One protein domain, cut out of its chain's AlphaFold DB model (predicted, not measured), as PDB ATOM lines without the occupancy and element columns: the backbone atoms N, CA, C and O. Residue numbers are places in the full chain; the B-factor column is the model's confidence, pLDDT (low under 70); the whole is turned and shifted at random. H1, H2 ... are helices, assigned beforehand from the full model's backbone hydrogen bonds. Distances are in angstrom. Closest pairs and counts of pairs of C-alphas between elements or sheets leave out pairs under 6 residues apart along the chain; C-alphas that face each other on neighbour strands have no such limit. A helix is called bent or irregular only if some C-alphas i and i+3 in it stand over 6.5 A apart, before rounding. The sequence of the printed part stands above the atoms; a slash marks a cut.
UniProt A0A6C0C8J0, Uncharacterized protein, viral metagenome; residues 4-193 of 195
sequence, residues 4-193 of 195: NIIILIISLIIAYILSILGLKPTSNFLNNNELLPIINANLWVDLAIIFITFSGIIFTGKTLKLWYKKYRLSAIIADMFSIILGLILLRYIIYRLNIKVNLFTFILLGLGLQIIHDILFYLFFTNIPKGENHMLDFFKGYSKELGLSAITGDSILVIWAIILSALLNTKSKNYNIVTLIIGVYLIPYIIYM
ATOM      1  N   ASN A   4     194.798 182.044 206.841       83.62
ATOM      2  CA  ASN A   4     193.936 181.879 205.670       83.62
ATOM      3  C   ASN A   4     194.607 181.058 204.560       83.62
ATOM      4  O   ASN A   4     193.957 180.217 203.952       83.62
ATOM      5  N   ILE A   5     195.911 181.234 204.325       89.00
ATOM      6  CA  ILE A   5     196.630 180.435 203.321       89.00
ATOM      7  C   ILE A   5     196.714 178.976 203.791       89.00
ATOM      8  O   ILE A   5     196.593 178.064 202.980       89.00
ATOM      9  N   ILE A   6     196.881 178.734 205.098       91.50
ATOM     10  CA  ILE A   6     196.911 177.368 205.645       91.50
ATOM     11  C   ILE A   6     195.555 176.696 205.419       91.50
ATOM     12  O   ILE A   6     195.504 175.582 204.901       91.50
ATOM     13  N   ILE A   7     194.460 177.395 205.732       92.25
ATOM     14  CA  ILE A   7     193.096 176.907 205.501       92.25
ATOM     15  C   ILE A   7     192.857 176.643 204.011       92.25
ATOM     16  O   ILE A   7     192.299 175.603 203.665       92.25
ATOM     17  N   LEU A   8     193.315 177.529 203.122       94.62
ATOM     18  CA  LEU A   8     193.205 177.346 201.676       94.62
ATOM     19  C   LEU A   8     193.931 176.075 201.210       94.62
ATOM     20  O   LEU A   8     193.336 175.255 200.511       94.62
ATOM     21  N   ILE A   9     195.186 175.876 201.624       96.12
ATOM     22  CA  ILE A   9     195.965 174.685 201.253       96.12
ATOM     23  C   ILE A   9     195.298 173.416 201.782       96.12
ATOM     24  O   ILE A   9     195.141 172.455 201.032       96.12
ATOM     25  N   ILE A  10     194.852 173.413 203.040       96.75
ATOM     26  CA  ILE A  10     194.125 172.275 203.619       96.75
ATOM     27  C   ILE A  10     192.849 171.989 202.819       96.75
ATOM     28  O   ILE A  10     192.580 170.836 202.492       96.75
ATOM     29  N   SER A  11     192.098 173.025 202.443       97.25
ATOM     30  CA  SER A  11     190.870 172.885 201.650       97.25
ATOM     31  C   SER A  11     191.155 172.264 200.276       97.25
ATOM     32  O   SER A  11     190.429 171.370 199.842       97.25
ATOM     33  N   LEU A  12     192.252 172.658 199.621       98.00
ATOM     34  CA  LEU A  12     192.695 172.065 198.353       98.00
ATOM     35  C   LEU A  12     193.165 170.611 198.509       98.00
ATOM     36  O   LEU A  12     192.860 169.780 197.654       98.00
ATOM     37  N   ILE A  13     193.866 170.277 199.594       98.19
ATOM     38  CA  ILE A  13     194.276 168.895 199.888       98.19
ATOM     39  C   ILE A  13     193.042 168.011 200.096       98.19
ATOM     40  O   ILE A  13     192.949 166.938 199.501       98.19
ATOM     41  N   ILE A  14     192.066 168.470 200.885       98.25
ATOM     42  CA  ILE A  14     190.799 167.759 201.101       98.25
ATOM     43  C   ILE A  14     190.076 167.551 199.766       98.25
ATOM     44  O   ILE A  14     189.666 166.431 199.459       98.25
ATOM     45  N   ALA A  15     189.966 168.598 198.945       97.75
ATOM     46  CA  ALA A  15     189.372 168.519 197.614       97.75
ATOM     47  C   ALA A  15     190.052 167.464 196.727       97.75
ATOM     48  O   ALA A  15     189.374 166.673 196.066       97.75
ATOM     49  N   TYR A  16     191.384 167.438 196.724       98.19
ATOM     50  CA  TYR A  16     192.168 166.482 195.953       98.19
ATOM     51  C   TYR A  16     191.922 165.042 196.418       98.19
ATOM     52  O   TYR A  16     191.619 164.174 195.597       98.19
ATOM     53  N   ILE A  17     191.957 164.798 197.733       98.38
ATOM     54  CA  ILE A  17     191.684 163.479 198.324       98.38
ATOM     55  C   ILE A  17     190.269 163.009 197.967       98.38
ATOM     56  O   ILE A  17     190.102 161.900 197.463       98.38
ATOM     57  N   LEU A  18     189.250 163.851 198.158       98.38
ATOM     58  CA  LEU A  18     187.863 163.508 197.818       98.38
ATOM     59  C   LEU A  18     187.686 163.223 196.321       98.38
ATOM     60  O   LEU A  18     186.923 162.332 195.946       98.38
ATOM     61  N   SER A  19     188.416 163.941 195.464       97.88
ATOM     62  CA  SER A  19     188.421 163.685 194.026       97.88
ATOM     63  C   SER A  19     189.026 162.320 193.685       97.88
ATOM     64  O   SER A  19     188.500 161.646 192.801       97.88
ATOM     65  N   ILE A  20     190.097 161.896 194.367       97.62
ATOM     66  CA  ILE A  20     190.691 160.554 194.201       97.62
ATOM     67  C   ILE A  20     189.721 159.469 194.673       97.62
ATOM     68  O   ILE A  20     189.594 158.437 194.020       97.62
ATOM     69  N   LEU A  21     188.990 159.719 195.761       97.88
ATOM     70  CA  LEU A  21     187.956 158.813 196.275       97.88
ATOM     71  C   LEU A  21     186.720 158.708 195.359       97.88
ATOM     72  O   LEU A  21     185.789 157.968 195.666       97.88
ATOM     73  N   GLY A  22     186.697 159.424 194.231       97.06
ATOM     74  CA  GLY A  22     185.655 159.309 193.213       97.06
ATOM     75  C   GLY A  22     184.422 160.177 193.464       97.06
ATOM     76  O   GLY A  22     183.406 159.987 192.788       97.06
ATOM     77  N   LEU A  23     184.487 161.140 194.392       98.12
ATOM     78  CA  LEU A  23     183.408 162.108 194.577       98.12
ATOM     79  C   LEU A  23     183.263 162.964 193.308       98.12
ATOM     80  O   LEU A  23     184.237 163.528 192.805       98.12
ATOM     81  N   LYS A  24     182.041 163.057 192.774       97.69
ATOM     82  CA  LYS A  24     181.753 163.789 191.531       97.69
ATOM     83  C   LYS A  24     181.214 165.191 191.831       97.69
ATOM     84  O   LYS A  24     180.341 165.313 192.689       97.69
ATOM     85  N   PRO A  25     181.677 166.233 191.118       98.06
ATOM     86  CA  PRO A  25     181.134 167.577 191.268       98.06
ATOM     87  C   PRO A  25     179.719 167.671 190.684       98.06
ATOM     88  O   PRO A  25     179.340 166.893 189.808       98.06
ATOM     89  N   THR A  26     178.962 168.679 191.114       97.81
ATOM     90  CA  THR A  26     177.696 169.095 190.487       97.81
ATOM     91  C   THR A  26     177.962 169.897 189.210       97.81
ATOM     92  O   THR A  26     177.758 171.112 189.168       97.81
ATOM     93  N   SER A  27     178.528 169.239 188.195       97.44
ATOM     94  CA  SER A  27     179.014 169.878 186.967       97.44
ATOM     95  C   SER A  27     178.075 169.751 185.763       97.44
ATOM     96  O   SER A  27     178.282 170.438 184.762       97.44
ATOM     97  N   ASN A  28     177.035 168.914 185.816       96.50
ATOM     98  CA  ASN A  28     176.189 168.635 184.658       96.50
ATOM     99  C   ASN A  28     175.134 169.729 184.483       96.50
ATOM    100  O   ASN A  28     174.109 169.724 185.161       96.50
ATOM    101  N   PHE A  29     175.358 170.652 183.546       96.69
ATOM    102  CA  PHE A  29     174.461 171.784 183.284       96.69
ATOM    103  C   PHE A  29     173.014 171.381 182.961       96.69
ATOM    104  O   PHE A  29     172.087 172.061 183.388       96.69
ATOM    105  N   LEU A  30     172.805 170.262 182.259       96.38
ATOM    106  CA  LEU A  30     171.468 169.808 181.861       96.38
ATOM    107  C   LEU A  30     170.713 169.090 182.992       96.38
ATOM    108  O   LEU A  30     169.511 168.849 182.883       96.38
ATOM    109  N   ASN A  31     171.394 168.742 184.085       95.88
ATOM    110  CA  ASN A  31     170.774 168.107 185.238       95.88
ATOM    111  C   ASN A  31     170.241 169.159 186.221       95.88
ATOM    112  O   ASN A  31     170.960 169.650 187.093       95.88
ATOM    113  N   ASN A  32     168.951 169.477 186.126       93.00
ATOM    114  CA  ASN A  32     168.308 170.439 187.029       93.00
ATOM    115  C   ASN A  32     168.286 169.977 188.496       93.00
ATOM    116  O   ASN A  32     168.203 170.813 189.394       93.00
ATOM    117  N   ASN A  33     168.413 168.672 188.766       94.56
ATOM    118  CA  ASN A  33     168.441 168.168 190.141       94.56
ATOM    119  C   ASN A  33     169.706 168.593 190.900       94.56
ATOM    120  O   ASN A  33     169.671 168.648 192.126       94.56
ATOM    121  N   GLU A  34     170.787 168.950 190.197       96.81
ATOM    122  CA  GLU A  34     172.036 169.433 190.807       96.81
ATOM    123  C   GLU A  34     171.934 170.865 191.348       96.81
ATOM    124  O   GLU A  34     172.764 171.266 192.159       96.81
ATOM    125  N   LEU A  35     170.907 171.635 190.967       97.38
ATOM    126  CA  LEU A  35     170.712 172.996 191.481       97.38
ATOM    127  C   LEU A  35     170.370 173.015 192.972       97.38
ATOM    128  O   LEU A  35     170.816 173.907 193.688       97.38
ATOM    129  N   LEU A  36     169.601 172.036 193.450       97.94
ATOM    130  CA  LEU A  36     169.196 171.983 194.852       97.94
ATOM    131  C   LEU A  36     170.400 171.745 195.794       97.94
ATOM    132  O   LEU A  36     170.547 172.525 196.735       97.94
ATOM    133  N   PRO A  37     171.290 170.759 195.547       98.44
ATOM    134  CA  PRO A  37     172.553 170.631 196.272       98.44
ATOM    135  C   PRO A  37     173.420 171.892 196.232       98.44
ATOM    136  O   PRO A  37     173.981 172.250 197.262       98.44
ATOM    137  N   ILE A  38     173.486 172.592 195.090       98.50
ATOM    138  CA  ILE A  38     174.251 173.844 194.961       98.50
ATOM    139  C   ILE A  38     173.688 174.920 195.895       98.50
ATOM    140  O   ILE A  38     174.435 175.495 196.681       98.50
ATOM    141  N   ILE A  39     172.381 175.188 195.842       98.38
ATOM    142  CA  ILE A  39     171.742 176.205 196.696       98.38
ATOM    143  C   ILE A  39     171.937 175.856 198.174       98.38
ATOM    144  O   ILE A  39     172.333 176.699 198.975       98.38
ATOM    145  N   ASN A  40     171.700 174.593 198.521       98.38
ATOM    146  CA  ASN A  40     171.818 174.099 199.885       98.38
ATOM    147  C   ASN A  40     173.261 174.212 200.407       98.38
ATOM    148  O   ASN A  40     173.484 174.693 201.513       98.38
ATOM    149  N   ALA A  41     174.256 173.845 199.595       98.50
ATOM    150  CA  ALA A  41     175.662 173.965 199.960       98.50
ATOM    151  C   ALA A  41     176.075 175.412 200.245       98.50
ATOM    152  O   ALA A  41     176.713 175.664 201.264       98.50
ATOM    153  N   ASN A  42     175.691 176.353 199.378       98.25
ATOM    154  CA  ASN A  42     176.035 177.764 199.555       98.25
ATOM    155  C   ASN A  42     175.415 178.339 200.833       98.25
ATOM    156  O   ASN A  42     176.113 178.986 201.604       98.25
ATOM    157  N   LEU A  43     174.155 178.003 201.126       98.44
ATOM    158  CA  LEU A  43     173.520 178.394 202.383       98.44
ATOM    159  C   LEU A  43     174.299 177.895 203.609       98.44
ATOM    160  O   LEU A  43     174.537 178.653 204.543       98.44
ATOM    161  N   TRP A  44     174.692 176.621 203.628       98.50
ATOM    162  CA  TRP A  44     175.410 176.052 204.773       98.50
ATOM    163  C   TRP A  44     176.830 176.597 204.922       98.50
ATOM    164  O   TRP A  44     177.280 176.792 206.051       98.50
ATOM    165  N   VAL A  45     177.522 176.864 203.814       97.75
ATOM    166  CA  VAL A  45     178.839 177.517 203.831       97.75
ATOM    167  C   VAL A  45     178.727 178.935 204.391       97.75
ATOM    168  O   VAL A  45     179.493 179.278 205.293       97.75
ATOM    169  N   ASP A  46     177.730 179.709 203.958       95.25
ATOM    170  CA  ASP A  46     177.489 181.061 204.469       95.25
ATOM    171  C   ASP A  46     177.115 181.054 205.955       95.25
ATOM    172  O   ASP A  46     177.676 181.799 206.760       95.25
ATOM    173  N   LEU A  47     176.222 180.155 206.377       97.06
ATOM    174  CA  LEU A  47     175.883 180.015 207.796       97.06
ATOM    175  C   LEU A  47     177.110 179.652 208.639       97.06
ATOM    176  O   LEU A  47     177.275 180.189 209.736       97.06
ATOM    177  N   ALA A  48     177.985 178.781 208.129       95.69
ATOM    178  CA  ALA A  48     179.213 178.403 208.816       95.69
ATOM    179  C   ALA A  48     180.178 179.589 208.955       95.69
ATOM    180  O   ALA A  48     180.676 179.827 210.057       95.69
ATOM    181  N   ILE A  49     180.422 180.370 207.894       92.44
ATOM    182  CA  ILE A  49     181.333 181.522 207.981       92.44
ATOM    183  C   ILE A  49     180.767 182.630 208.871       92.44
ATOM    184  O   ILE A  49     181.522 183.230 209.638       92.44
ATOM    185  N   ILE A  50     179.451 182.864 208.866       93.94
ATOM    186  CA  ILE A  50     178.808 183.843 209.754       93.94
ATOM    187  C   ILE A  50     178.916 183.389 211.212       93.94
ATOM    188  O   ILE A  50     179.296 184.177 212.081       93.94
ATOM    189  N   PHE A  51     178.656 182.108 211.484       94.06
ATOM    190  CA  PHE A  51     178.813 181.540 212.819       94.06
ATOM    191  C   PHE A  51     180.265 181.634 213.312       94.06
ATOM    192  O   PHE A  51     180.511 182.079 214.433       94.06
ATOM    193  N   ILE A  52     181.248 181.284 212.478       91.12
ATOM    194  CA  ILE A  52     182.679 181.434 212.798       91.12
ATOM    195  C   ILE A  52     183.017 182.906 213.058       91.12
ATOM    196  O   ILE A  52     183.740 183.225 214.002       91.12
ATOM    197  N   THR A  53     182.449 183.808 212.256       89.62
ATOM    198  CA  THR A  53     182.652 185.250 212.379       89.62
ATOM    199  C   THR A  53     182.192 185.769 213.738       89.62
ATOM    200  O   THR A  53     182.957 186.459 214.413       89.62
ATOM    201  N   PHE A  54     180.989 185.406 214.188       90.62
ATOM    202  CA  PHE A  54     180.444 185.884 215.463       90.62
ATOM    203  C   PHE A  54     180.891 185.086 216.693       90.62
ATOM    204  O   PHE A  54     180.968 185.653 217.773       90.62
ATOM    205  N   SER A  55     181.254 183.810 216.557       87.62
ATOM    206  CA  SER A  55     181.718 182.983 217.689       87.62
ATOM    207  C   SER A  55     183.116 183.345 218.199       87.62
ATOM    208  O   SER A  55     183.484 182.949 219.302       87.62
ATOM    209  N   GLY A  56     183.924 184.055 217.405       78.69
ATOM    210  CA  GLY A  56     185.289 184.434 217.782       78.69
ATOM    211  C   GLY A  56     186.299 183.277 217.781       78.69
ATOM    212  O   GLY A  56     187.436 183.479 218.197       78.69
ATOM    213  N   ILE A  57     185.915 182.088 217.290       76.38
ATOM    214  CA  ILE A  57     186.779 180.892 217.222       76.38
ATOM    215  C   ILE A  57     188.000 181.141 216.325       76.38
ATOM    216  O   ILE A  57     189.107 180.706 216.632       76.38
ATOM    217  N   ILE A  58     187.801 181.852 215.214       73.06
ATOM    218  CA  ILE A  58     188.861 182.275 214.297       73.06
ATOM    219  C   ILE A  58     188.818 183.799 214.224       73.06
ATOM    220  O   ILE A  58     187.737 184.390 214.163       73.06
ATOM    221  N   PHE A  59     189.987 184.447 214.224       62.53
ATOM    222  CA  PHE A  59     190.070 185.892 214.039       62.53
ATOM    223  C   PHE A  59     189.549 186.263 212.647       62.53
ATOM    224  O   PHE A  59     190.252 186.150 211.643       62.53
ATOM    225  N   THR A  60     188.293 186.690 212.596       66.31
ATOM    226  CA  THR A  60     187.647 187.234 211.406       66.31
ATOM    227  C   THR A  60     187.762 188.754 211.430       66.31
ATOM    228  O   THR A  60     187.704 189.393 212.486       66.31
ATOM    229  N   GLY A  61     187.993 189.354 210.261       71.50
ATOM    230  CA  GLY A  61     188.183 190.799 210.148       71.50
ATOM    231  C   GLY A  61     186.964 191.573 210.660       71.50
ATOM    232  O   GLY A  61     185.821 191.187 210.405       71.50
ATOM    233  N   LYS A  62     187.199 192.705 211.341       83.38
ATOM    234  CA  LYS A  62     186.135 193.609 211.828       83.38
ATOM    235  C   LYS A  62     185.142 193.976 210.719       83.38
ATOM    236  O   LYS A  62     183.948 194.109 210.973       83.38
ATOM    237  N   THR A  63     185.627 194.090 209.489       86.56
ATOM    238  CA  THR A  63     184.842 194.448 208.310       86.56
ATOM    239  C   THR A  63     183.798 193.385 207.958       86.56
ATOM    240  O   THR A  63     182.667 193.743 207.648       86.56
ATOM    241  N   LEU A  64     184.103 192.088 208.101       87.69
ATOM    242  CA  LEU A  64     183.136 191.009 207.850       87.69
ATOM    243  C   LEU A  64     182.019 190.990 208.907       87.69
ATOM    244  O   LEU A  64     180.843 190.846 208.579       87.69
ATOM    245  N   LYS A  65     182.359 191.247 210.178       89.88
ATOM    246  CA  LYS A  65     181.354 191.445 211.241       89.88
ATOM    247  C   LYS A  65     180.424 192.613 210.920       89.88
ATOM    248  O   LYS A  65     179.206 192.496 211.051       89.88
ATOM    249  N   LEU A  66     180.990 193.739 210.482       92.00
ATOM    250  CA  LEU A  66     180.220 194.923 210.098       92.00
ATOM    251  C   LEU A  66     179.312 194.657 208.893       92.00
ATOM    252  O   LEU A  66     178.179 195.134 208.901       92.00
ATOM    253  N   TRP A  67     179.767 193.879 207.906       93.44
ATOM    254  CA  TRP A  67     178.978 193.481 206.736       93.44
ATOM    255  C   TRP A  67     177.672 192.797 207.155       93.44
ATOM    256  O   TRP A  67     176.580 193.312 206.888       93.44
ATOM    257  N   TYR A  68     177.779 191.713 207.930       93.81
ATOM    258  CA  TYR A  68     176.611 190.961 208.386       93.81
ATOM    259  C   TYR A  68     175.764 191.725 209.406       93.81
ATOM    260  O   TYR A  68     174.538 191.628 209.369       93.81
ATOM    261  N   LYS A  69     176.361 192.550 210.279       93.44
ATOM    262  CA  LYS A  69     175.585 193.382 211.214       93.44
ATOM    263  C   LYS A  69     174.798 194.487 210.520       93.44
ATOM    264  O   LYS A  69     173.692 194.800 210.966       93.44
ATOM    265  N   LYS A  70     175.356 195.084 209.467       95.25
ATOM    266  CA  LYS A  70     174.746 196.216 208.766       95.25
ATOM    267  C   LYS A  70     173.663 195.772 207.791       95.25
ATOM    268  O   LYS A  70     172.565 196.314 207.843       95.25
ATOM    269  N   TYR A  71     173.952 194.803 206.923       96.06
ATOM    270  CA  TYR A  71     173.047 194.435 205.822       96.06
ATOM    271  C   TYR A  71     172.198 193.194 206.098       96.06
ATOM    272  O   TYR A  71     171.221 192.952 205.384       96.06
ATOM    273  N   ARG A  72     172.516 192.452 207.166       95.00
ATOM    274  CA  ARG A  72     171.738 191.310 207.656       95.00
ATOM    275  C   ARG A  72     171.412 190.338 206.517       95.00
ATOM    276  O   ARG A  72     172.312 189.938 205.788       95.00
ATOM    277  N   LEU A  73     170.146 189.952 206.363       96.19
ATOM    278  CA  LEU A  73     169.711 188.987 205.355       96.19
ATOM    279  C   LEU A  73     170.189 189.359 203.943       96.19
ATOM    280  O   LEU A  73     170.513 188.476 203.160       96.19
ATOM    281  N   SER A  74     170.302 190.655 203.637       96.94
ATOM    282  CA  SER A  74     170.776 191.121 202.332       96.94
ATOM    283  C   SER A  74     172.242 190.765 202.070       96.94
ATOM    284  O   SER A  74     172.581 190.478 200.929       96.94
ATOM    285  N   ALA A  75     173.089 190.748 203.108       95.69
ATOM    286  CA  ALA A  75     174.472 190.280 202.995       95.69
ATOM    287  C   ALA A  75     174.512 188.791 202.637       95.69
ATOM    288  O   ALA A  75     175.177 188.419 201.683       95.69
ATOM    289  N   ILE A  76     173.719 187.963 203.330       96.00
ATOM    290  CA  ILE A  76     173.618 186.525 203.027       96.00
ATOM    291  C   ILE A  76     173.140 186.306 201.595       96.00
ATOM    292  O   ILE A  76     173.700 185.499 200.871       96.00
ATOM    293  N   ILE A  77     172.104 187.029 201.162       96.62
ATOM    294  CA  ILE A  77     171.600 186.905 199.793       96.62
ATOM    295  C   ILE A  77     172.694 187.291 198.789       96.62
ATOM    296  O   ILE A  77     172.896 186.567 197.820       96.62
ATOM    297  N   ALA A  78     173.405 188.398 199.006       96.06
ATOM    298  CA  ALA A  78     174.473 188.825 198.107       96.06
ATOM    299  C   ALA A  78     175.597 187.780 198.012       96.06
ATOM    300  O   ALA A  78     175.947 187.365 196.904       96.06
ATOM    301  N   ASP A  79     176.098 187.313 199.155       94.38
ATOM    302  CA  ASP A  79     177.205 186.359 199.233       94.38
ATOM    303  C   ASP A  79     176.792 185.015 198.600       94.38
ATOM    304  O   ASP A  79     177.418 184.557 197.638       94.38
ATOM    305  N   MET A  80     175.647 184.461 199.009       95.44
ATOM    306  CA  MET A  80     175.138 183.175 198.531       95.44
ATOM    307  C   MET A  80     174.894 183.175 197.019       95.44
ATOM    308  O   MET A  80     175.284 182.245 196.306       95.44
ATOM    309  N   PHE A  81     174.228 184.211 196.497       96.81
ATOM    310  CA  PHE A  81     173.893 184.260 195.075       96.81
ATOM    311  C   PHE A  81     175.104 184.557 194.193       96.81
ATOM    312  O   PHE A  81     175.113 184.100 193.050       96.81
ATOM    313  N   SER A  82     176.136 185.237 194.701       96.50
ATOM    314  CA  SER A  82     177.373 185.449 193.942       96.50
ATOM    315  C   SER A  82     178.034 184.115 193.560       96.50
ATOM    316  O   SER A  82     178.323 183.875 192.383       96.50
ATOM    317  N   ILE A  83     178.146 183.179 194.511       97.62
ATOM    318  CA  ILE A  83     178.728 181.854 194.272       97.62
ATOM    319  C   ILE A  83     177.766 180.976 193.460       97.62
ATOM    320  O   ILE A  83     178.203 180.307 192.521       97.62
ATOM    321  N   ILE A  84     176.454 180.992 193.744       98.38
ATOM    322  CA  ILE A  84     175.467 180.215 192.966       98.38
ATOM    323  C   ILE A  84     175.509 180.606 191.483       98.38
ATOM    324  O   ILE A  84     175.566 179.726 190.620       98.38
ATOM    325  N   LEU A  85     175.506 181.905 191.172       98.25
ATOM    326  CA  LEU A  85     175.591 182.394 189.796       98.25
ATOM    327  C   LEU A  85     176.918 181.989 189.148       98.25
ATOM    328  O   LEU A  85     176.913 181.504 188.014       98.25
ATOM    329  N   GLY A  86     178.029 182.094 189.882       98.00
ATOM    330  CA  GLY A  86     179.337 181.613 189.440       98.00
ATOM    331  C   GLY A  86     179.334 180.120 189.091       98.00
ATOM    332  O   GLY A  86     179.812 179.730 188.029       98.00
ATOM    333  N   LEU A  87     178.726 179.271 189.924       98.19
ATOM    334  CA  LEU A  87     178.641 177.827 189.681       98.19
ATOM    335  C   LEU A  87     177.716 177.473 188.513       98.19
ATOM    336  O   LEU A  87     178.020 176.553 187.751       98.19
ATOM    337  N   ILE A  88     176.609 178.197 188.331       98.31
ATOM    338  CA  ILE A  88     175.740 178.032 187.156       98.31
ATOM    339  C   ILE A  88     176.509 178.392 185.880       98.31
ATOM    340  O   ILE A  88     176.488 177.620 184.917       98.31
ATOM    341  N   LEU A  89     177.232 179.515 185.882       98.44
ATOM    342  CA  LEU A  89     178.061 179.939 184.756       98.44
ATOM    343  C   LEU A  89     179.187 178.936 184.472       98.44
ATOM    344  O   LEU A  89     179.400 178.567 183.319       98.44
ATOM    345  N   LEU A  90     179.862 178.427 185.504       98.50
ATOM    346  CA  LEU A  90     180.898 177.404 185.368       98.50
ATOM    347  C   LEU A  90     180.358 176.128 184.708       98.50
ATOM    348  O   LEU A  90     180.965 175.614 183.768       98.50
ATOM    349  N   ARG A  91     179.199 175.635 185.165       98.12
ATOM    350  CA  ARG A  91     178.514 174.478 184.560       98.12
ATOM    351  C   ARG A  91     178.199 174.734 183.090       98.12
ATOM    352  O   ARG A  91     178.433 173.859 182.261       98.12
ATOM    353  N   TYR A  92     177.716 175.932 182.762       98.31
ATOM    354  CA  TYR A  92     177.448 176.326 181.381       98.31
ATOM    355  C   TYR A  92     178.720 176.325 180.523       98.31
ATOM    356  O   TYR A  92     178.717 175.735 179.445       98.31
ATOM    357  N   ILE A  93     179.821 176.912 181.003       98.31
ATOM    358  CA  ILE A  93     181.115 176.931 180.298       98.31
ATOM    359  C   ILE A  93     181.604 175.503 180.035       98.31
ATOM    360  O   ILE A  93     181.945 175.168 178.902       98.31
ATOM    361  N   ILE A  94     181.584 174.643 181.055       98.06
ATOM    362  CA  ILE A  94     182.002 173.239 180.945       98.06
ATOM    363  C   ILE A  94     181.147 172.484 179.930       98.06
ATOM    364  O   ILE A  94     181.688 171.758 179.097       98.06
ATOM    365  N   TYR A  95     179.827 172.679 179.970       97.81
ATOM    366  CA  TYR A  95     178.899 172.079 179.018       97.81
ATOM    367  C   TYR A  95     179.166 172.553 177.584       97.81
ATOM    368  O   TYR A  95     179.286 171.733 176.676       97.81
ATOM    369  N   ARG A  96     179.311 173.867 177.371       98.25
ATOM    370  CA  ARG A  96     179.537 174.458 176.042       98.25
ATOM    371  C   ARG A  96     180.878 174.074 175.433       98.25
ATOM    372  O   ARG A  96     180.948 173.892 174.223       98.25
ATOM    373  N   LEU A  97     181.918 173.963 176.252       97.81
ATOM    374  CA  LEU A  97     183.266 173.589 175.821       97.81
ATOM    375  C   LEU A  97     183.518 172.074 175.887       97.81
ATOM    376  O   LEU A  97     184.611 171.626 175.553       97.81
ATOM    377  N   ASN A  98     182.522 171.285 176.313       96.56
ATOM    378  CA  ASN A  98     182.600 169.831 176.480       96.56
ATOM    379  C   ASN A  98     183.825 169.373 177.305       96.56
ATOM    380  O   ASN A  98     184.501 168.395 176.977       96.56
ATOM    381  N   ILE A  99     184.138 170.110 178.375       96.62
ATOM    382  CA  ILE A  99     185.303 169.842 179.225       96.62
ATOM    383  C   ILE A  99     184.972 168.681 180.164       96.62
ATOM    384  O   ILE A  99     183.990 168.714 180.904       96.62
ATOM    385  N   LYS A 100     185.823 167.654 180.189       95.94
ATOM    386  CA  LYS A 100     185.717 166.588 181.189       95.94
ATOM    387  C   LYS A 100     186.370 167.041 182.485       95.94
ATOM    388  O   LYS A 100     187.544 167.397 182.495       95.94
ATOM    389  N   VAL A 101     185.612 166.988 183.572       97.62
ATOM    390  CA  VAL A 101     186.053 167.440 184.894       97.62
ATOM    391  C   VAL A 101     185.828 166.353 185.942       97.62
ATOM    392  O   VAL A 101     184.810 165.662 185.943       97.62
ATOM    393  N   ASN A 102     186.787 166.221 186.850       97.94
ATOM    394  CA  ASN A 102     186.614 165.594 188.162       97.94
ATOM    395  C   ASN A 102     186.404 166.688 189.227       97.94
ATOM    396  O   ASN A 102     186.406 167.875 188.900       97.94
ATOM    397  N   LEU A 103     186.213 166.317 190.496       98.38
ATOM    398  CA  LEU A 103     185.949 167.298 191.555       98.38
ATOM    399  C   LEU A 103     187.077 168.327 191.677       98.38
ATOM    400  O   LEU A 103     186.808 169.525 191.721       98.38
ATOM    401  N   PHE A 104     188.331 167.875 191.681       98.31
ATOM    402  CA  PHE A 104     189.468 168.770 191.870       98.31
ATOM    403  C   PHE A 104     189.636 169.757 190.705       98.31
ATOM    404  O   PHE A 104     189.772 170.956 190.920       98.31
ATOM    405  N   THR A 105     189.547 169.284 189.462       98.06
ATOM    406  CA  THR A 105     189.604 170.153 188.269       98.06
ATOM    407  C   THR A 105     188.411 171.104 188.185       98.06
ATOM    408  O   THR A 105     188.591 172.255 187.795       98.06
ATOM    409  N   PHE A 106     187.215 170.682 188.609       98.56
ATOM    410  CA  PHE A 106     186.052 171.567 188.713       98.56
ATOM    411  C   PHE A 106     186.283 172.690 189.733       98.56
ATOM    412  O   PHE A 106     185.955 173.840 189.452       98.56
ATOM    413  N   ILE A 107     186.910 172.383 190.873       98.69
ATOM    414  CA  ILE A 107     187.303 173.383 191.877       98.69
ATOM    415  C   ILE A 107     188.318 174.371 191.303       98.69
ATOM    416  O   ILE A 107     188.120 175.573 191.441       98.69
ATOM    417  N   LEU A 108     189.363 173.902 190.615       98.44
ATOM    418  CA  LEU A 108     190.364 174.795 190.015       98.44
ATOM    419  C   LEU A 108     189.749 175.747 188.980       98.44
ATOM    420  O   LEU A 108     190.071 176.934 188.968       98.44
ATOM    421  N   LEU A 109     188.832 175.251 188.143       98.44
ATOM    422  CA  LEU A 109     188.098 176.094 187.195       98.44
ATOM    423  C   LEU A 109     187.169 177.083 187.912       98.44
ATOM    424  O   LEU A 109     187.080 178.240 187.503       98.44
ATOM    425  N   GLY A 110     186.508 176.653 188.990       98.44
ATOM    426  CA  GLY A 110     185.668 177.514 189.821       98.44
ATOM    427  C   GLY A 110     186.445 178.639 190.494       98.44
ATOM    428  O   GLY A 110     185.996 179.777 190.452       98.44
ATOM    429  N   LEU A 111     187.636 178.351 191.022       98.38
ATOM    430  CA  LEU A 111     188.544 179.365 191.563       98.38
ATOM    431  C   LEU A 111     188.982 180.360 190.487       98.38
ATOM    432  O   LEU A 111     188.936 181.565 190.709       98.38
ATOM    433  N   GLY A 112     189.348 179.876 189.296       97.88
ATOM    434  CA  GLY A 112     189.691 180.751 188.175       97.88
ATOM    435  C   GLY A 112     188.546 181.697 187.803       97.88
ATOM    436  O   GLY A 112     188.760 182.899 187.652       97.88
ATOM    437  N   LEU A 113     187.320 181.173 187.709       98.06
ATOM    438  CA  LEU A 113     186.133 181.977 187.412       98.06
ATOM    439  C   LEU A 113     185.814 182.976 188.533       98.06
ATOM    440  O   LEU A 113     185.488 184.124 188.242       98.06
ATOM    441  N   GLN A 114     185.930 182.557 189.795       97.75
ATOM    442  CA  GLN A 114     185.693 183.413 190.953       97.75
ATOM    443  C   GLN A 114     186.690 184.575 191.012       97.75
ATOM    444  O   GLN A 114     186.270 185.715 191.152       97.75
ATOM    445  N   ILE A 115     187.985 184.332 190.802       96.69
ATOM    446  CA  ILE A 115     188.994 185.403 190.788       96.69
ATOM    447  C   ILE A 115     188.705 186.419 189.671       96.69
ATOM    448  O   ILE A 115     188.814 187.626 189.886       96.69
ATOM    449  N   ILE A 116     188.311 185.954 188.480       96.81
ATOM    450  CA  ILE A 116     187.908 186.847 187.381       96.81
ATOM    451  C   ILE A 116     186.690 187.678 187.795       96.81
ATOM    452  O   ILE A 116     186.676 188.891 187.581       96.81
ATOM    453  N   HIS A 117     185.682 187.044 188.397       95.75
ATOM    454  CA  HIS A 117     184.492 187.723 188.894       95.75
ATOM    455  C   HIS A 117     184.835 188.798 189.933       95.75
ATOM    456  O   HIS A 117     184.382 189.927 189.783       95.75
ATOM    457  N   ASP A 118     185.672 188.501 190.926       94.06
ATOM    458  CA  ASP A 118     186.080 189.458 191.960       94.06
ATOM    459  C   ASP A 118     186.770 190.689 191.374       94.06
ATOM    460  O   ASP A 118     186.475 191.818 191.766       94.06
ATOM    461  N   ILE A 119     187.669 190.486 190.406       93.19
ATOM    462  CA  ILE A 119     188.368 191.583 189.728       93.19
ATOM    463  C   ILE A 119     187.364 192.440 188.952       93.19
ATOM    464  O   ILE A 119     187.392 193.668 189.054       93.19
ATOM    465  N   LEU A 120     186.456 191.818 188.195       95.31
ATOM    466  CA  LEU A 120     185.426 192.541 187.446       95.31
ATOM    467  C   LEU A 120     184.459 193.278 188.377       95.31
ATOM    468  O   LEU A 120     184.110 194.425 188.104       95.31
ATOM    469  N   PHE A 121     184.066 192.661 189.489       94.12
ATOM    470  CA  PHE A 121     183.198 193.270 190.488       94.12
ATOM    471  C   PHE A 121     183.887 194.454 191.172       94.12
ATOM    472  O   PHE A 121     183.280 195.516 191.307       94.12
ATOM    473  N   TYR A 122     185.175 194.322 191.505       92.56
ATOM    474  CA  TYR A 122     186.008 195.415 192.005       92.56
ATOM    475  C   TYR A 122     186.047 196.600 191.041       92.56
ATOM    476  O   TYR A 122     185.773 197.737 191.436       92.56
ATOM    477  N   LEU A 123     186.328 196.350 189.762       93.56
ATOM    478  CA  LEU A 123     186.306 197.392 188.736       93.56
ATOM    479  C   LEU A 123     184.908 198.006 188.596       93.56
ATOM    480  O   LEU A 123     184.779 199.221 188.478       93.56
ATOM    481  N   PHE A 124     183.850 197.203 188.663       95.06
ATOM    482  CA  PHE A 124     182.478 197.692 188.578       95.06
ATOM    483  C   PHE A 124     182.132 198.642 189.730       95.06
ATOM    484  O   PHE A 124     181.752 199.789 189.489       95.06
ATOM    485  N   PHE A 125     182.298 198.215 190.986       93.31
ATOM    486  CA  PHE A 125     181.872 199.039 192.116       93.31
ATOM    487  C   PHE A 125     182.770 200.259 192.337       93.31
ATOM    488  O   PHE A 125     182.302 201.255 192.887       93.31
ATOM    489  N   THR A 126     184.041 200.220 191.923       92.06
ATOM    490  CA  THR A 126     184.946 201.378 192.039       92.06
ATOM    491  C   THR A 126     184.599 202.504 191.069       92.06
ATOM    492  O   THR A 126     184.820 203.664 191.409       92.06
ATOM    493  N   ASN A 127     184.003 202.187 189.915       94.38
ATOM    494  CA  ASN A 127     183.565 203.177 188.927       94.38
ATOM    495  C   ASN A 127     182.217 203.838 189.263       94.38
ATOM    496  O   ASN A 127     181.860 204.848 188.662       94.38
ATOM    497  N   ILE A 128     181.464 203.301 190.225       95.31
ATOM    498  CA  ILE A 128     180.187 203.888 190.643       95.31
ATOM    499  C   ILE A 128     180.455 205.032 191.637       95.31
ATOM    500  O   ILE A 128     181.202 204.828 192.599       95.31
ATOM    501  N   PRO A 129     179.855 206.228 191.476       95.00
ATOM    502  CA  PRO A 129     180.000 207.323 192.435       95.00
ATOM    503  C   PRO A 129     179.571 206.929 193.855       95.00
ATOM    504  O   PRO A 129     178.755 206.031 194.062       95.00
ATOM    505  N   LYS A 130     180.177 207.548 194.874       93.25
ATOM    506  CA  LYS A 130     179.735 207.348 196.264       93.25
ATOM    507  C   LYS A 130     178.382 208.017 196.492       93.25
ATOM    508  O   LYS A 130     178.175 209.119 196.003       93.25
ATOM    509  N   GLY A 131     177.517 207.384 197.280       95.00
ATOM    510  CA  GLY A 131     176.162 207.853 197.579       95.00
ATOM    511  C   GLY A 131     175.071 207.159 196.761       95.00
ATOM    512  O   GLY A 131     173.916 207.187 197.169       95.00
ATOM    513  N   GLU A 132     175.433 206.477 195.671       95.19
ATOM    514  CA  GLU A 132     174.472 205.820 194.773       95.19
ATOM    515  C   GLU A 132     173.939 204.490 195.323       95.19
ATOM    516  O   GLU A 132     172.801 204.101 195.069       95.19
ATOM    517  N   ASN A 133     174.762 203.748 196.076       96.00
ATOM    518  CA  ASN A 133     174.364 202.458 196.627       96.00
ATOM    519  C   ASN A 133     175.118 202.138 197.919       96.00
ATOM    520  O   ASN A 133     176.344 202.023 197.936       96.00
ATOM    521  N   HIS A 134     174.368 201.892 198.995       95.06
ATOM    522  CA  HIS A 134     174.948 201.635 200.309       95.06
ATOM    523  C   HIS A 134     175.856 200.400 200.365       95.06
ATOM    524  O   HIS A 134     176.846 200.432 201.096       95.06
ATOM    525  N   MET A 135     175.543 199.305 199.668       94.69
ATOM    526  CA  MET A 135     176.386 198.100 199.679       94.69
ATOM    527  C   MET A 135     177.670 198.322 198.881       94.69
ATOM    528  O   MET A 135     178.753 198.005 199.362       94.69
ATOM    529  N   LEU A 136     177.578 198.949 197.707       94.81
ATOM    530  CA  LEU A 136     178.762 199.261 196.902       94.81
ATOM    531  C   LEU A 136     179.686 200.252 197.617       94.81
ATOM    532  O   LEU A 136     180.906 200.108 197.587       94.81
ATOM    533  N   ASP A 137     179.118 201.221 198.331       93.88
ATOM    534  CA  ASP A 137     179.893 202.147 199.154       93.88
ATOM    535  C   ASP A 137     180.599 201.458 200.323       93.88
ATOM    536  O   ASP A 137     181.708 201.854 200.687       93.88
ATOM    537  N   PHE A 138     179.996 200.401 200.873       92.81
ATOM    538  CA  PHE A 138     180.655 199.547 201.854       92.81
ATOM    539  C   PHE A 138     181.864 198.830 201.235       92.81
ATOM    540  O   PHE A 138     182.954 198.889 201.807       92.81
ATOM    541  N   PHE A 139     181.718 198.250 200.037       90.31
ATOM    542  CA  PHE A 139     182.820 197.578 199.337       90.31
ATOM    543  C   PHE A 139     183.986 198.515 198.985       90.31
ATOM    544  O   PHE A 139     185.145 198.128 199.119       90.31
ATOM    545  N   LYS A 140     183.720 199.781 198.634       89.56
ATOM    546  CA  LYS A 140     184.774 200.797 198.415       89.56
ATOM    547  C   LYS A 140     185.591 201.105 199.674       89.56
ATOM    548  O   LYS A 140     186.742 201.529 199.572       89.56
ATOM    549  N   GLY A 141     184.985 200.986 200.858       84.00
ATOM    550  CA  GLY A 141     185.695 201.080 202.135       84.00
ATOM    551  C   GLY A 141     186.506 199.814 202.406       84.00
ATOM    552  O   GLY A 141     187.708 199.888 202.648       84.00
ATOM    553  N   TYR A 142     185.851 198.661 202.261       78.62
ATOM    554  CA  TYR A 142     186.404 197.318 202.444       78.62
ATOM    555  C   TYR A 142     187.659 197.052 201.595       78.62
ATOM    556  O   TYR A 142     188.656 196.528 202.096       78.62
ATOM    557  N   SER A 143     187.654 197.452 200.320       74.50
ATOM    558  CA  SER A 143     188.746 197.161 199.384       74.50
ATOM    559  C   SER A 143     190.067 197.836 199.757       74.50
ATOM    560  O   SER A 143     191.130 197.357 199.367       74.50
ATOM    561  N   LYS A 144     190.020 198.926 200.534       72.81
ATOM    562  CA  LYS A 144     191.213 199.606 201.059       72.81
ATOM    563  C   LYS A 144     191.844 198.868 202.241       72.81
ATOM    564  O   LYS A 144     193.032 199.046 202.481       72.81
ATOM    565  N   GLU A 145     191.064 198.069 202.968       66.62
ATOM    566  CA  GLU A 145     191.498 197.384 204.192       66.62
ATOM    567  C   GLU A 145     191.990 195.956 203.932       66.62
ATOM    568  O   GLU A 145     192.964 195.525 204.544       66.62
ATOM    569  N   LEU A 146     191.320 195.208 203.047       65.12
ATOM    570  CA  LEU A 146     191.492 193.752 202.964       65.12
ATOM    571  C   LEU A 146     192.272 193.266 201.734       65.12
ATOM    572  O   LEU A 146     192.877 192.194 201.805       65.12
ATOM    573  N   GLY A 147     192.347 194.043 200.648       70.44
ATOM    574  CA  GLY A 147     193.179 193.735 199.474       70.44
ATOM    575  C   GLY A 147     193.122 192.260 199.033       70.44
ATOM    576  O   GLY A 147     192.048 191.693 198.859       70.44
ATOM    577  N   LEU A 148     194.288 191.613 198.913       73.19
ATOM    578  CA  LEU A 148     194.428 190.204 198.499       73.19
ATOM    579  C   LEU A 148     193.833 189.175 199.481       73.19
ATOM    580  O   LEU A 148     193.605 188.022 199.108       73.19
ATOM    581  N   SER A 149     193.594 189.556 200.740       79.12
ATOM    582  CA  SER A 149     193.046 188.628 201.734       79.12
ATOM    583  C   SER A 149     191.565 188.314 201.501       79.12
ATOM    584  O   SER A 149     191.137 187.221 201.867       79.12
ATOM    585  N   ALA A 150     190.832 189.214 200.832       84.00
ATOM    586  CA  ALA A 150     189.444 189.005 200.420       84.00
ATOM    587  C   ALA A 150     189.334 187.849 199.417       84.00
ATOM    588  O   ALA A 150     188.689 186.848 199.705       84.00
ATOM    589  N   ILE A 151     190.122 187.912 198.336       89.44
ATOM    590  CA  ILE A 151     190.176 186.874 197.291       89.44
ATOM    591  C   ILE A 151     190.490 185.496 197.891       89.44
ATOM    592  O   ILE A 151     189.918 184.484 197.492       89.44
ATOM    593  N   THR A 152     191.396 185.445 198.876       90.81
ATOM    594  CA  THR A 152     191.739 184.194 199.571       90.81
ATOM    595  C   THR A 152     190.569 183.662 200.405       90.81
ATOM    596  O   THR A 152     190.344 182.454 200.426       90.81
ATOM    597  N   GLY A 153     189.837 184.541 201.100       90.50
ATOM    598  CA  GLY A 153     188.634 184.174 201.850       90.50
ATOM    599  C   GLY A 153     187.550 183.614 200.933       90.50
ATOM    600  O   GLY A 153     187.067 182.508 201.167       90.50
ATOM    601  N   ASP A 154     187.261 184.315 199.842       92.44
ATOM    602  CA  ASP A 154     186.236 183.924 198.873       92.44
ATOM    603  C   ASP A 154     186.605 182.610 198.172       92.44
ATOM    604  O   ASP A 154     185.768 181.719 198.035       92.44
ATOM    605  N   SER A 155     187.890 182.404 197.855       96.31
ATOM    606  CA  SER A 155     188.399 181.122 197.345       96.31
ATOM    607  C   SER A 155     188.091 179.949 198.287       96.31
ATOM    608  O   SER A 155     187.699 178.875 197.829       96.31
ATOM    609  N   ILE A 156     188.244 180.132 199.605       95.81
ATOM    610  CA  ILE A 156     187.914 179.095 200.596       95.81
ATOM    611  C   ILE A 156     186.412 178.793 200.557       95.81
ATOM    612  O   ILE A 156     186.036 177.619 200.522       95.81
ATOM    613  N   LEU A 157     185.559 179.823 200.517       96.62
ATOM    614  CA  LEU A 157     184.105 179.654 200.447       96.62
ATOM    615  C   LEU A 157     183.687 178.906 199.175       96.62
ATOM    616  O   LEU A 157     182.920 177.949 199.260       96.62
ATOM    617  N   VAL A 158     184.256 179.248 198.015       98.44
ATOM    618  CA  VAL A 158     183.978 178.551 196.747       98.44
ATOM    619  C   VAL A 158     184.404 177.084 196.793       98.44
ATOM    620  O   VAL A 158     183.632 176.216 196.376       98.44
ATOM    621  N   ILE A 159     185.591 176.769 197.325       98.62
ATOM    622  CA  ILE A 159     186.047 175.374 197.473       98.62
ATOM    623  C   ILE A 159     185.041 174.581 198.311       98.62
ATOM    624  O   ILE A 159     184.595 173.510 197.891       98.62
ATOM    625  N   TRP A 160     184.656 175.108 199.473       98.56
ATOM    626  CA  TRP A 160     183.731 174.418 200.370       98.56
ATOM    627  C   TRP A 160     182.313 174.336 199.811       98.56
ATOM    628  O   TRP A 160     181.678 173.295 199.973       98.56
ATOM    629  N   ALA A 161     181.841 175.348 199.082       98.62
ATOM    630  CA  ALA A 161     180.552 175.307 198.399       98.62
ATOM    631  C   ALA A 161     180.518 174.185 197.354       98.62
ATOM    632  O   ALA A 161     179.556 173.418 197.291       98.62
ATOM    633  N   ILE A 162     181.593 174.017 196.581       98.75
ATOM    634  CA  ILE A 162     181.706 172.937 195.594       98.75
ATOM    635  C   ILE A 162     181.789 171.563 196.270       98.75
ATOM    636  O   ILE A 162     181.071 170.646 195.863       98.75
ATOM    637  N   ILE A 163     182.638 171.405 197.292       98.75
ATOM    638  CA  ILE A 163     182.777 170.141 198.035       98.75
ATOM    639  C   ILE A 163     181.437 169.746 198.655       98.75
ATOM    640  O   ILE A 163     180.982 168.612 198.488       98.75
ATOM    641  N   LEU A 164     180.786 170.674 199.355       98.69
ATOM    642  CA  LEU A 164     179.533 170.402 200.041       98.69
ATOM    643  C   LEU A 164     178.403 170.130 199.046       98.69
ATOM    644  O   LEU A 164     177.625 169.205 199.265       98.69
ATOM    645  N   SER A 165     178.362 170.840 197.916       98.69
ATOM    646  CA  SER A 165     177.422 170.561 196.825       98.69
ATOM    647  C   SER A 165     177.608 169.143 196.281       98.69
ATOM    648  O   SER A 165     176.639 168.395 196.145       98.69
ATOM    649  N   ALA A 166     178.854 168.720 196.047       98.62
ATOM    650  CA  ALA A 166     179.174 167.368 195.598       98.62
ATOM    651  C   ALA A 166     178.725 166.298 196.610       98.62
ATOM    652  O   ALA A 166     178.114 165.300 196.226       98.62
ATOM    653  N   LEU A 167     178.965 166.521 197.906       98.62
ATOM    654  CA  LEU A 167     178.515 165.624 198.975       98.62
ATOM    655  C   LEU A 167     176.985 165.557 199.057       98.62
ATOM    656  O   LEU A 167     176.419 164.465 199.126       98.62
ATOM    657  N   LEU A 168     176.304 166.699 199.013       98.50
ATOM    658  CA  LEU A 168     174.844 166.790 199.055       98.50
ATOM    659  C   LEU A 168     174.179 166.177 197.817       98.50
ATOM    660  O   LEU A 168     173.088 165.616 197.927       98.50
ATOM    661  N   ASN A 169     174.853 166.191 196.667       98.19
ATOM    662  CA  ASN A 169     174.396 165.533 195.443       98.19
ATOM    663  C   ASN A 169     174.393 163.996 195.548       98.19
ATOM    664  O   ASN A 169     173.702 163.328 194.785       98.19
ATOM    665  N   THR A 170     175.118 163.416 196.514       97.69
ATOM    666  CA  THR A 170     175.034 161.974 196.825       97.69
ATOM    667  C   THR A 170     173.826 161.610 197.691       97.69
ATOM    668  O   THR A 170     173.561 160.431 197.929       97.69
ATOM    669  N   LYS A 171     173.102 162.607 198.214       98.00
ATOM    670  CA  LYS A 171     171.969 162.418 199.125       98.00
ATOM    671  C   LYS A 171     170.643 162.492 198.379       98.00
ATOM    672  O   LYS A 171     170.549 162.981 197.258       98.00
ATOM    673  N   SER A 172     169.583 162.008 199.025       97.62
ATOM    674  CA  SER A 172     168.240 162.062 198.450       97.62
ATOM    675  C   SER A 172     167.733 163.505 198.327       97.62
ATOM    676  O   SER A 172     168.158 164.412 199.052       97.62
ATOM    677  N   LYS A 173     166.760 163.719 197.435       96.88
ATOM    678  CA  LYS A 173     166.066 165.009 197.303       96.88
ATOM    679  C   LYS A 173     165.434 165.449 198.627       96.88
ATOM    680  O   LYS A 173     165.567 166.605 199.007       96.88
ATOM    681  N   ASN A 174     164.812 164.520 199.359       98.12
ATOM    682  CA  ASN A 174     164.190 164.809 200.654       98.12
ATOM    683  C   ASN A 174     165.220 165.261 201.691       98.12
ATOM    684  O   ASN A 174     164.973 166.226 202.405       98.12
ATOM    685  N   TYR A 175     166.393 164.620 201.732       98.12
ATOM    686  CA  TYR A 175     167.482 165.050 202.608       98.12
ATOM    687  C   TYR A 175     167.907 166.491 202.300       98.12
ATOM    688  O   TYR A 175     168.033 167.310 203.209       98.12
ATOM    689  N   ASN A 176     168.066 166.824 201.017       98.44
ATOM    690  CA  ASN A 176     168.407 168.178 200.587       98.44
ATOM    691  C   ASN A 176     167.324 169.209 200.944       98.44
ATOM    692  O   ASN A 176     167.648 170.291 201.413       98.44
ATOM    693  N   ILE A 177     166.042 168.874 200.773       98.44
ATOM    694  CA  ILE A 177     164.932 169.766 201.145       98.44
ATOM    695  C   ILE A 177     164.914 170.015 202.656       98.44
ATOM    696  O   ILE A 177     164.821 171.162 203.085       98.44
ATOM    697  N   VAL A 178     165.033 168.962 203.469       98.56
ATOM    698  CA  VAL A 178     165.023 169.084 204.934       98.56
ATOM    699  C   VAL A 178     166.204 169.925 205.416       98.56
ATOM    700  O   VAL A 178     166.020 170.845 206.207       98.56
ATOM    701  N   THR A 179     167.408 169.654 204.911       98.19
ATOM    702  CA  THR A 179     168.610 170.418 205.282       98.19
ATOM    703  C   THR A 179     168.546 171.871 204.820       98.19
ATOM    704  O   THR A 179     168.962 172.746 205.575       98.19
ATOM    705  N   LEU A 180     167.961 172.150 203.652       98.44
ATOM    706  CA  LEU A 180     167.709 173.515 203.192       98.44
ATOM    707  C   LEU A 180     166.750 174.256 204.135       98.44
ATOM    708  O   LEU A 180     167.048 175.371 204.551       98.44
ATOM    709  N   ILE A 181     165.624 173.636 204.510       98.56
ATOM    710  CA  ILE A 181     164.641 174.232 205.433       98.56
ATOM    711  C   ILE A 181     165.281 174.523 206.793       98.56
ATOM    712  O   ILE A 181     165.090 175.611 207.336       98.56
ATOM    713  N   ILE A 182     166.073 173.586 207.323       98.56
ATOM    714  CA  ILE A 182     166.820 173.784 208.572       98.56
ATOM    715  C   ILE A 182     167.791 174.958 208.430       98.56
ATOM    716  O   ILE A 182     167.803 175.834 209.289       98.56
ATOM    717  N   GLY A 183     168.571 175.013 207.347       98.06
ATOM    718  CA  GLY A 183     169.496 176.119 207.102       98.06
ATOM    719  C   GLY A 183     168.773 177.467 207.085       98.06
ATOM    720  O   GLY A 183     169.161 178.385 207.805       98.06
ATOM    721  N   VAL A 184     167.666 177.575 206.345       98.12
ATOM    722  CA  VAL A 184     166.879 178.816 206.253       98.12
ATOM    723  C   VAL A 184     166.328 179.214 207.622       98.12
ATOM    724  O   VAL A 184     166.391 180.385 207.994       98.12
ATOM    725  N   TYR A 185     165.844 178.246 208.402       98.19
ATOM    726  CA  TYR A 185     165.372 178.474 209.765       98.19
ATOM    727  C   TYR A 185     166.476 178.995 210.700       98.19
ATOM    728  O   TYR A 185     166.201 179.814 211.574       98.19
ATOM    729  N   LEU A 186     167.729 178.569 210.510       98.06
ATOM    730  CA  LEU A 186     168.863 178.992 211.338       98.06
ATOM    731  C   LEU A 186     169.375 180.404 211.025       98.06
ATOM    732  O   LEU A 186     169.998 181.013 211.898       98.06
ATOM    733  N   ILE A 187     169.092 180.950 209.835       97.06
ATOM    734  CA  ILE A 187     169.538 182.289 209.411       97.06
ATOM    735  C   ILE A 187     169.320 183.367 210.491       97.06
ATOM    736  O   ILE A 187     170.305 184.000 210.878       97.06
ATOM    737  N   PRO A 188     168.094 183.607 211.008       96.12
ATOM    738  CA  PRO A 188     167.870 184.664 211.993       96.12
ATOM    739  C   PRO A 188     168.664 184.445 213.287       96.12
ATOM    740  O   PRO A 188     169.157 185.403 213.871       96.12
ATOM    741  N   TYR A 189     168.845 183.204 213.730       95.44
ATOM    742  CA  TYR A 189     169.565 182.926 214.973       95.44
ATOM    743  C   TYR A 189     171.064 183.187 214.839       95.44
ATOM    744  O   TYR A 189     171.672 183.748 215.748       95.44
ATOM    745  N   ILE A 190     171.648 182.826 213.695       95.12
ATOM    746  CA  ILE A 190     173.081 182.991 213.435       95.12
ATOM    747  C   ILE A 190     173.411 184.455 213.121       95.12
ATOM    748  O   ILE A 190     174.362 185.017 213.661       95.12
ATOM    749  N   ILE A 191     172.606 185.127 212.297       93.75
ATOM    750  CA  ILE A 191     172.914 186.492 211.855       93.75
ATOM    751  C   ILE A 191     172.696 187.558 212.937       93.75
ATOM    752  O   ILE A 191     173.227 188.666 212.835       93.75
ATOM    753  N   TYR A 192     171.901 187.253 213.965       94.06
ATOM    754  CA  TYR A 192     171.666 188.125 215.120       94.06
ATOM    755  C   TYR A 192     172.484 187.726 216.358       94.06
ATOM    756  O   TYR A 192     172.225 188.247 217.445       94.06
ATOM    757  N   MET A 193     173.505 186.873 216.206       91.31
ATOM    758  CA  MET A 193     174.471 186.599 217.271       91.31
ATOM    759  C   MET A 193     175.126 187.894 217.785       91.31
ATOM    760  O   MET A 193     175.359 188.852 217.040       91.31
TER     761      MET A 193
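What this domain is: This is residues 4 to 193 of the 195 residues of an uncharacterized protein of viral metagenome (UniProt A0A6C0C8J0). H7 runs through the core of a helical pack, with H1, H5 and H2 packed round it; H4 crosses H2 and H5, and H8 packs on H2 at the side far from H1. The two short helices H3 and H6 cap one end of this pack, where they run across the ends of H2 and H5. The printed part has 190 residues with eight named helices, H1 to H8 in chain order, no named strand, and the class is all helix. It is compact, with a radius of gyration of the C-alphas of 16.6 A, and rounded, spanning 46 by 35 by 31 A.

Where its parts are: H1, residues 4 to 20, begins at C-alpha 4 (193.936, 181.879, 205.670) and is 24.4 A long. H2, residues 32 to 55, is 35.7 A long; H3, residues 62 to 71, follows. H4, residues 73 to 96, is 34.2 A long. H5, residues 103 to 127, is the longest helix, 36.1 A from C-alpha 103 (185.949, 167.298, 191.555). H6 is residues 134 to 146, and H7, residues 148 to 169, is 31.9 A long. H8, residues 173 to 191, is 26.8 A long and ends at C-alpha 191 (172.914, 186.492, 211.855); it is irregular, with C-alphas 185 and 188 7.0 A apart and a kink of 33 degrees near residue 185.

How they stand to each other: H1, H5 and H7 form an up and down bundle, each helix running against the one before it in the chain. H1 touches H7 at a shallow tilt of 27 degrees, the same way, closest at the C-alphas of Leu 8 and Ile 156, 5.7 A. H5 touches H7 at a steep tilt of 43 degrees, closest at C-alphas 111 and 155, 6.0 A. H2 touches H7 at a steep tilt of 48 degrees, closest at C-alphas 37 and 165, 4.9 A. H8 touches H2 at a shallow tilt of 27 degrees, the same way, closest at C-alphas 40 and 180, 5.3 A. H4 touches H2 with residues 76 to 87 alone, closest at C-alphas 80 and 42, 5.6 A, and H5 with residues 83 to 90 alone, closest at C-alphas 90 and 110, 6.5 A. H3 touches residues 50 to 54 of H2, closest at C-alphas 65 and 53, 6.4 A. H6 touches residues 125 to 126 of H5, closest at C-alphas 136 and 125, 5.7 A. H1 and H8 are apart. Every O i to N i+4 pair is within hydrogen-bond range in H1, H3, H4, H5 and H7, against 18 of 20 in H2, 7 of 9 in H6 and 13 of 15 in H8.

The domain as a whole: The two C-alphas farthest apart, of Leu 21 and Gly 131, are 50.5 A apart. The printed part has no cut. The link from H1 to H2, 11 residues, is long. Mean pLDDT of the printed part is 94.1; residues 59 to 60 and 145 to 146 are under 70.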